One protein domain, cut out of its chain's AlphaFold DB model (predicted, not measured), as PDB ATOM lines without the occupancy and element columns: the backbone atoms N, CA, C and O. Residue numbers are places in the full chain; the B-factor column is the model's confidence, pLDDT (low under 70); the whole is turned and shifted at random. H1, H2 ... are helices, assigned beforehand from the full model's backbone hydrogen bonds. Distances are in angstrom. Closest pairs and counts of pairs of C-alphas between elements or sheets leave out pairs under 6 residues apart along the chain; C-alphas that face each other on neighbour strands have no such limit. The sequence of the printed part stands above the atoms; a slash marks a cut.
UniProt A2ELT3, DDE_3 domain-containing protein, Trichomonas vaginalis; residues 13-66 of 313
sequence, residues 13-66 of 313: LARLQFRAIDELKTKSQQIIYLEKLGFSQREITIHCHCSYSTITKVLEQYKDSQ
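AT A GLANCE: This is residues 13 to 66 of the 313 residues of the protein "DDE_3 domain-containing protein" of Trichomonas vaginalis (UniProt A2ELT3). Three helices, H2, H3 and H4, make a small crossed core with their centres in a triangle, and H1 reaches away from it, meeting H2 alone and lying toward one end of the longest axis. H2 touches each of the three other helices: H3 folds back on it at a steep tilt, while H4, the longest helix, crosses it nearly at right angles and also meets H3 with residues 52 to 55. The printed part has 54 residues with four named helices, in the order H1, H2, H3, H4, and no named strand; the class is all helix. It is compact, with a radius of gyration of the C-alphas of 10.7 A and spans of 30 by 21 by 19 A.

IN THESE COORDINATES: H1 is residues 13 to 22, 14.9 A from first to last C-alpha, and begins at C-alpha 13 at (0.654, 127.459, -10.119). H2 is residues 27 to 36, 14.5 A long, with C-alpha 27 at (17.295, 125.512, 4.414). H3 is residues 41 to 48, 10.2 A long. H4 is residues 52 to 65, 19.9 A long, and ends at C-alpha 65 at (13.208, 111.494, 12.806).

HOW THE PARTS SIT: H2 is the hub, touching the three other helices. H1 and H2 form a helical hairpin, opposite ways at a shallow tilt of 28 degrees; their closest C-alphas, those of Ile 21 and Gln 30, are 5.8 A apart. H2 and H3 form a second helical hairpin, opposite ways at a steep tilt of 40 degrees, with the closest C-alphas, those of Ile 31 and Ile 44, 6.4 A apart. H4 touches H2 about perpendicular, at 78 degrees; the closest C-alphas are those of Ser 28 and Val 58, at 6.3 A. H4 touches H3 with residues 52 to 55 alone, about perpendicular at 86 degrees, and the closest C-alphas, those of Thr 45 and Tyr 52, are 6.6 A apart. The helix packing is mostly crossed, with 1 of these 4 touching pairs at a shallow tilt. H1 is apart from H3 and from H4. In H1, H2, H3 and H4 every O i to N i+4 pair is within hydrogen-bond range.

THE WHOLE: The two C-alphas farthest apart, those of Arg 15 and Asp 64, are 31.2 A apart, and the first and last printed C-alphas, those of Leu 13 and Gln 66, are 27.1 A apart. The printed part has no cut, and the links H1 to H2, H2 to H3 and H3 to H4 are tight. The mean pLDDT of the printed part is 81.5; residues 13 to 20 and residue 25 are under 70, and H1 has a mean of 69.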
ATOM      1  N   LEU A  13       0.447 128.576 -11.039       69.12
ATOM      2  CA  LEU A  13       0.654 127.459 -10.119       69.12
ATOM      3  C   LEU A  13       2.135 127.319  -9.723       69.12
ATOM      4  O   LEU A  13       2.455 127.226  -8.538       69.12
ATOM      5  N   ALA A  14       3.044 127.388 -10.702       66.38
ATOM      6  CA  ALA A  14       4.485 127.332 -10.456       66.38
ATOM      7  C   ALA A  14       4.976 128.520  -9.606       66.38
ATOM      8  O   ALA A  14       5.753 128.343  -8.671       66.38
ATOM      9  N   ARG A  15       4.489 129.740  -9.875       64.88
ATOM     10  CA  ARG A  15       4.839 130.937  -9.086       64.88
ATOM     11  C   ARG A  15       4.368 130.853  -7.633       64.88
ATOM     12  O   ARG A  15       5.082 131.310  -6.743       64.88
ATOM     13  N   LEU A  16       3.189 130.280  -7.392       68.75
ATOM     14  CA  LEU A  16       2.662 130.064  -6.042       68.75
ATOM     15  C   LEU A  16       3.497 129.037  -5.266       68.75
ATOM     16  O   LEU A  16       3.804 129.269  -4.099       68.75
ATOM     17  N   GLN A  17       3.928 127.954  -5.920       68.56
ATOM     18  CA  GLN A  17       4.809 126.950  -5.310       68.56
ATOM     19  C   GLN A  17       6.176 127.531  -4.923       68.56
ATOM     20  O   GLN A  17       6.650 127.279  -3.818       68.56
ATOM     21  N   PHE A  18       6.783 128.359  -5.781       68.19
ATOM     22  CA  PHE A  18       8.058 129.013  -5.461       68.19
ATOM     23  C   PHE A  18       7.945 130.030  -4.319       68.19
ATOM     24  O   PHE A  18       8.809 130.046  -3.446       68.19
ATOM     25  N   ARG A  19       6.854 130.805  -4.240       69.19
ATOM     26  CA  ARG A  19       6.611 131.694  -3.089       69.19
ATOM     27  C   ARG A  19       6.482 130.936  -1.768       69.19
ATOM     28  O   ARG A  19       7.031 131.380  -0.768       69.19
ATOM     29  N   ALA A  20       5.806 129.786  -1.768       69.00
ATOM     30  CA  ALA A  20       5.658 128.964  -0.567       69.00
ATOM     31  C   ALA A  20       7.004 128.418  -0.047       69.00
ATOM     32  O   ALA A  20       7.162 128.215   1.155       69.00
ATOM     33  N   ILE A  21       7.985 128.202  -0.933       73.38
ATOM     34  CA  ILE A  21       9.342 127.762  -0.567       73.38
ATOM     35  C   ILE A  21      10.123 128.883   0.128       73.38
ATOM     36  O   ILE A  21      10.807 128.628   1.123       73.38
ATOM     37  N   ASP A  22      10.002 130.117  -0.363       70.31
ATOM     38  CA  ASP A  22      10.692 131.286   0.200       70.31
ATOM     39  C   ASP A  22      10.167 131.669   1.597       70.31
ATOM     40  O   ASP A  22      10.887 132.272   2.391       70.31
ATOM     41  N   GLU A  23       8.937 131.268   1.937       73.19
ATOM     42  CA  GLU A  23       8.349 131.452   3.271       73.19
ATOM     43  C   GLU A  23       8.876 130.451   4.324       73.19
ATOM     44  O   GLU A  23       8.675 130.640   5.530       73.19
ATOM     45  N   LEU A  24       9.587 129.393   3.910       77.81
ATOM     46  CA  LEU A  24      10.167 128.409   4.827       77.81
ATOM     47  C   LEU A  24      11.432 128.957   5.504       77.81
ATOM     48  O   LEU A  24      12.402 129.348   4.861       77.81
ATOM     49  N   LYS A  25      11.448 128.923   6.843       69.44
ATOM     50  CA  LYS A  25      12.462 129.597   7.676       69.44
ATOM     51  C   LYS A  25      13.860 128.982   7.619       69.44
ATOM     52  O   LYS A  25      14.830 129.663   7.944       69.44
ATOM     53  N   THR A  26      13.987 127.695   7.298       81.69
ATOM     54  CA  THR A  26      15.285 127.001   7.313       81.69
ATOM     55  C   THR A  26      15.562 126.278   6.001       81.69
ATOM     56  O   THR A  26      14.666 125.725   5.369       81.69
ATOM     57  N   LYS A  27      16.844 126.209   5.627       83.69
ATOM     58  CA  LYS A  27      17.295 125.512   4.414       83.69
ATOM     59  C   LYS A  27      16.904 124.024   4.415       83.69
ATOM     60  O   LYS A  27      16.523 123.490   3.381       83.69
ATOM     61  N   SER A  28      16.911 123.374   5.582       85.00
ATOM     62  CA  SER A  28      16.451 121.986   5.740       85.00
ATOM     63  C   SER A  28      14.969 121.820   5.372       85.00
ATOM     64  O   SER A  28      14.606 120.841   4.731       85.00
ATOM     65  N   GLN A  29      14.116 122.790   5.730       84.25
ATOM     66  CA  GLN A  29      12.690 122.779   5.370       84.25
ATOM     67  C   GLN A  29      12.482 122.923   3.862       84.25
ATOM     68  O   GLN A  29      11.681 122.184   3.292       84.25
ATOM     69  N   GLN A  30      13.228 123.826   3.220       86.50
ATOM     70  CA  GLN A  30      13.169 124.037   1.770       86.50
ATOM     71  C   GLN A  30      13.545 122.767   0.994       86.50
ATOM     72  O   GLN A  30      12.834 122.383   0.070       86.50
ATOM     73  N   ILE A  31      14.611 122.075   1.417       87.69
ATOM     74  CA  ILE A  31      15.076 120.820   0.801       87.69
ATOM     75  C   ILE A  31      13.995 119.731   0.858       87.69
ATOM     76  O   ILE A  31      13.697 119.114  -0.161       87.69
ATOM     77  N   ILE A  32      13.387 119.507   2.028       86.56
ATOM     78  CA  ILE A  32      12.357 118.467   2.212       86.56
ATOM     79  C   ILE A  32      11.081 118.807   1.439       86.56
ATOM     80  O   ILE A  32      10.442 117.927   0.870       86.56
ATOM     81  N   TYR A  33      10.690 120.081   1.409       86.62
ATOM     82  CA  TYR A  33       9.506 120.505   0.668       86.62
ATOM     83  C   TYR A  33       9.681 120.304  -0.846       86.62
ATOM     84  O   TYR A  33       8.791 119.760  -1.494       86.62
ATOM     85  N   LEU A  34      10.843 120.672  -1.395       86.25
ATOM     86  CA  LEU A  34      11.166 120.451  -2.807       86.25
ATOM     87  C   LEU A  34      11.251 118.962  -3.171       86.25
ATOM     88  O   LEU A  34      10.796 118.569  -4.242       86.25
ATOM     89  N   GLU A  35      11.783 118.124  -2.279       86.31
ATOM     90  CA  GLU A  35      11.808 116.671  -2.480       86.31
ATOM     91  C   GLU A  35      10.394 116.073  -2.509       86.31
ATOM     92  O   GLU A  35      10.074 115.317  -3.427       86.31
ATOM     93  N   LYS A  36       9.497 116.497  -1.607       84.69
ATOM     94  CA  LYS A  36       8.081 116.081  -1.620       84.69
ATOM     95  C   LYS A  36       7.317 116.529  -2.866       84.69
ATOM     96  O   LYS A  36       6.353 115.873  -3.250       84.69
ATOM     97  N   LEU A  37       7.729 117.633  -3.488       83.75
ATOM     98  CA  LEU A  37       7.187 118.093  -4.770       83.75
ATOM     99  C   LEU A  37       7.755 117.325  -5.979       83.75
ATOM    100  O   LEU A  37       7.288 117.537  -7.095       83.75
ATOM    101  N   GLY A  38       8.722 116.426  -5.771       84.25
ATOM    102  CA  GLY A  38       9.283 115.561  -6.810       84.25
ATOM    103  C   GLY A  38      10.445 116.168  -7.601       84.25
ATOM    104  O   GLY A  38      10.794 115.633  -8.651       84.25
ATOM    105  N   PHE A  39      11.053 117.262  -7.128       85.06
ATOM    106  CA  PHE A  39      12.219 117.852  -7.791       85.06
ATOM    107  C   PHE A  39      13.450 116.946  -7.679       85.06
ATOM    108  O   PHE A  39      13.698 116.305  -6.654       85.06
ATOM    109  N   SER A  40      14.276 116.933  -8.726       86.00
ATOM    110  CA  SER A  40      15.540 116.203  -8.714       86.00
ATOM    111  C   SER A  40      16.548 116.855  -7.764       86.00
ATOM    112  O   SER A  40      16.577 118.072  -7.574       86.00
ATOM    113  N   GLN A  41      17.469 116.063  -7.208       85.62
ATOM    114  CA  GLN A  41      18.511 116.588  -6.313       85.62
ATOM    115  C   GLN A  41      19.390 117.671  -6.972       85.62
ATOM    116  O   GLN A  41      19.919 118.549  -6.284       85.62
ATOM    117  N   ARG A  42      19.513 117.651  -8.308       86.94
ATOM    118  CA  ARG A  42      20.205 118.692  -9.083       86.94
ATOM    119  C   ARG A  42      19.468 120.027  -9.022       86.94
ATOM    120  O   ARG A  42      20.102 121.059  -8.817       86.94
ATOM    121  N   GLU A  43      18.149 120.012  -9.170       83.94
ATOM    122  CA  GLU A  43      17.308 121.211  -9.086       83.94
ATOM    123  C   GLU A  43      17.280 121.758  -7.656       83.94
ATOM    124  O   GLU A  43      17.451 122.958  -7.456       83.94
ATOM    125  N   ILE A  44      17.196 120.878  -6.654       86.56
ATOM    126  CA  ILE A  44      17.260 121.254  -5.232       86.56
ATOM    127  C   ILE A  44      18.605 121.913  -4.896       86.56
ATOM    128  O   ILE A  44      18.650 122.910  -4.180       86.56
ATOM    129  N   THR A  45      19.710 121.400  -5.443       89.00
ATOM    130  CA  THR A  45      21.050 121.993  -5.278       89.00
ATOM    131  C   THR A  45      21.105 123.425  -5.810       89.00
ATOM    132  O   THR A  45      21.638 124.310  -5.136       89.00
ATOM    133  N   ILE A  46      20.535 123.653  -6.999       86.50
ATOM    134  CA  ILE A  46      20.488 124.971  -7.646       86.50
ATOM    135  C   ILE A  46      19.608 125.930  -6.838       86.50
ATOM    136  O   ILE A  46      20.027 127.056  -6.589       86.50
ATOM    137  N   HIS A  47      18.438 125.473  -6.380       82.75
ATOM    138  CA  HIS A  47      17.480 126.300  -5.642       82.75
ATOM    139  C   HIS A  47      17.910 126.612  -4.203       82.75
ATOM    140  O   HIS A  47      17.807 127.752  -3.764       82.75
ATOM    141  N   CYS A  48      18.412 125.631  -3.450       84.06
ATOM    142  CA  CYS A  48      18.791 125.811  -2.042       84.06
ATOM    143  C   CYS A  48      20.257 126.242  -1.849       84.06
ATOM    144  O   CYS A  48      20.700 126.434  -0.705       84.06
ATOM    145  N   HIS A  49      21.030 126.359  -2.936       86.94
ATOM    146  CA  HIS A  49      22.463 126.671  -2.929       86.94
ATOM    147  C   HIS A  49      23.224 125.826  -1.891       86.94
ATOM    148  O   HIS A  49      23.755 126.340  -0.898       86.94
ATOM    149  N   CYS A  50      23.183 124.500  -2.048       86.25
ATOM    150  CA  CYS A  50      23.805 123.552  -1.119       86.25
ATOM    151  C   CYS A  50      24.348 122.316  -1.840       86.25
ATOM    152  O   CYS A  50      23.969 122.040  -2.968       86.25
ATOM    153  N   SER A  51      25.262 121.579  -1.207       89.31
ATOM    154  CA  SER A  51      25.856 120.380  -1.807       89.31
ATOM    155  C   SER A  51      24.901 119.182  -1.784       89.31
ATOM    156  O   SER A  51      24.099 119.045  -0.859       89.31
ATOM    157  N   TYR A  52      25.090 118.234  -2.711       90.19
ATOM    158  CA  TYR A  52      24.425 116.922  -2.675       90.19
ATOM    159  C   TYR A  52      24.569 116.233  -1.314       90.19
ATOM    160  O   TYR A  52      23.591 115.745  -0.765       90.19
ATOM    161  N   SER A  53      25.760 116.280  -0.708       88.19
ATOM    162  CA  SER A  53      26.000 115.708   0.624       88.19
ATOM    163  C   SER A  53      25.142 116.335   1.725       88.19
ATOM    164  O   SER A  53      24.797 115.660   2.690       88.19
ATOM    165  N   THR A  54      24.786 117.615   1.595       85.81
ATOM    166  CA  THR A  54      23.879 118.292   2.530       85.81
ATOM    167  C   THR A  54      22.445 117.820   2.313       85.81
ATOM    168  O   THR A  54      21.761 117.512   3.284       85.81
ATOM    169  N   ILE A  55      22.015 117.705   1.052       87.81
ATOM    170  CA  ILE A  55      20.683 117.203   0.685       87.81
ATOM    171  C   ILE A  55      20.494 115.775   1.202       87.81
ATOM    172  O   ILE A  55      19.534 115.520   1.923       87.81
ATOM    173  N   THR A  56      21.436 114.871   0.922       89.12
ATOM    174  CA  THR A  56      21.384 113.472   1.373       89.12
ATOM    175  C   THR A  56      21.270 113.371   2.891       89.12
ATOM    176  O   THR A  56      20.357 112.715   3.381       89.12
ATOM    177  N   LYS A  57      22.113 114.097   3.639       86.25
ATOM    178  CA  LYS A  57      22.064 114.107   5.112       86.25
ATOM    179  C   LYS A  57      20.720 114.589   5.651       86.25
ATOM    180  O   LYS A  57      20.196 114.005   6.593       86.25
ATOM    181  N   VAL A  58      20.164 115.651   5.066       87.69
ATOM    182  CA  VAL A  58      18.863 116.197   5.479       87.69
ATOM    183  C   VAL A  58      17.734 115.204   5.189       87.69
ATOM    184  O   VAL A  58      16.860 115.030   6.035       87.69
ATOM    185  N   LEU A  59      17.755 114.537   4.031       86.94
ATOM    186  CA  LEU A  59      16.731 113.564   3.641       86.94
ATOM    187  C   LEU A  59      16.793 112.275   4.468       86.94
ATOM    188  O   LEU A  59      15.754 111.815   4.932       86.94
ATOM    189  N   GLU A  60      17.981 111.703   4.675       87.06
ATOM    190  CA  GLU A  60      18.177 110.516   5.524       87.06
ATOM    191  C   GLU A  60      17.693 110.783   6.948       87.06
ATOM    192  O   GLU A  60      16.873 110.049   7.488       87.06
ATOM    193  N   GLN A  61      18.100 111.914   7.518       79.88
ATOM    194  CA  GLN A  61      17.692 112.280   8.863       79.88
ATOM    195  C   GLN A  61      16.181 112.536   8.973       79.88
ATOM    196  O   GLN A  61      15.564 112.146   9.960       79.88
ATOM    197  N   TYR A  62      15.565 113.167   7.970       84.81
ATOM    198  CA  TYR A  62      14.120 113.394   7.974       84.81
ATOM    199  C   TYR A  62      13.319 112.093   7.843       84.81
ATOM    200  O   TYR A  62      12.247 111.988   8.439       84.81
ATOM    201  N   LYS A  63      13.840 111.097   7.112       83.50
ATOM    202  CA  LYS A  63      13.244 109.754   7.059       83.50
ATOM    203  C   LYS A  63      13.219 109.097   8.437       83.50
ATOM    204  O   LYS A  63      12.200 108.511   8.791       83.50
ATOM    205  N   ASP A  64      14.286 109.257   9.216       77.50
ATOM    206  CA  ASP A  64      14.411 108.626  10.532       77.50
ATOM    207  C   ASP A  64      13.636 109.367  11.633       77.50
ATOM    208  O   ASP A  64      12.991 108.740  12.472       77.50
ATOM    209  N   SER A  65      13.690 110.705  11.663       75.56
ATOM    210  CA  SER A  65      13.208 111.494  12.806       75.56
ATOM    211  C   SER A  65      11.976 112.357  12.531       75.56
ATOM    212  O   SER A  65      11.486 112.994  13.467       75.56
ATOM    213  N   GLN A  66      11.517 112.459  11.273       77.62
ATOM    214  CA  GLN A  66      10.455 113.369  10.794       77.62
ATOM    215  C   GLN A  66      10.563 114.826  11.290       77.62
ATOM    216  O   GLN A  66       9.590 115.582  11.296       77.62
TER     217      GLN A  66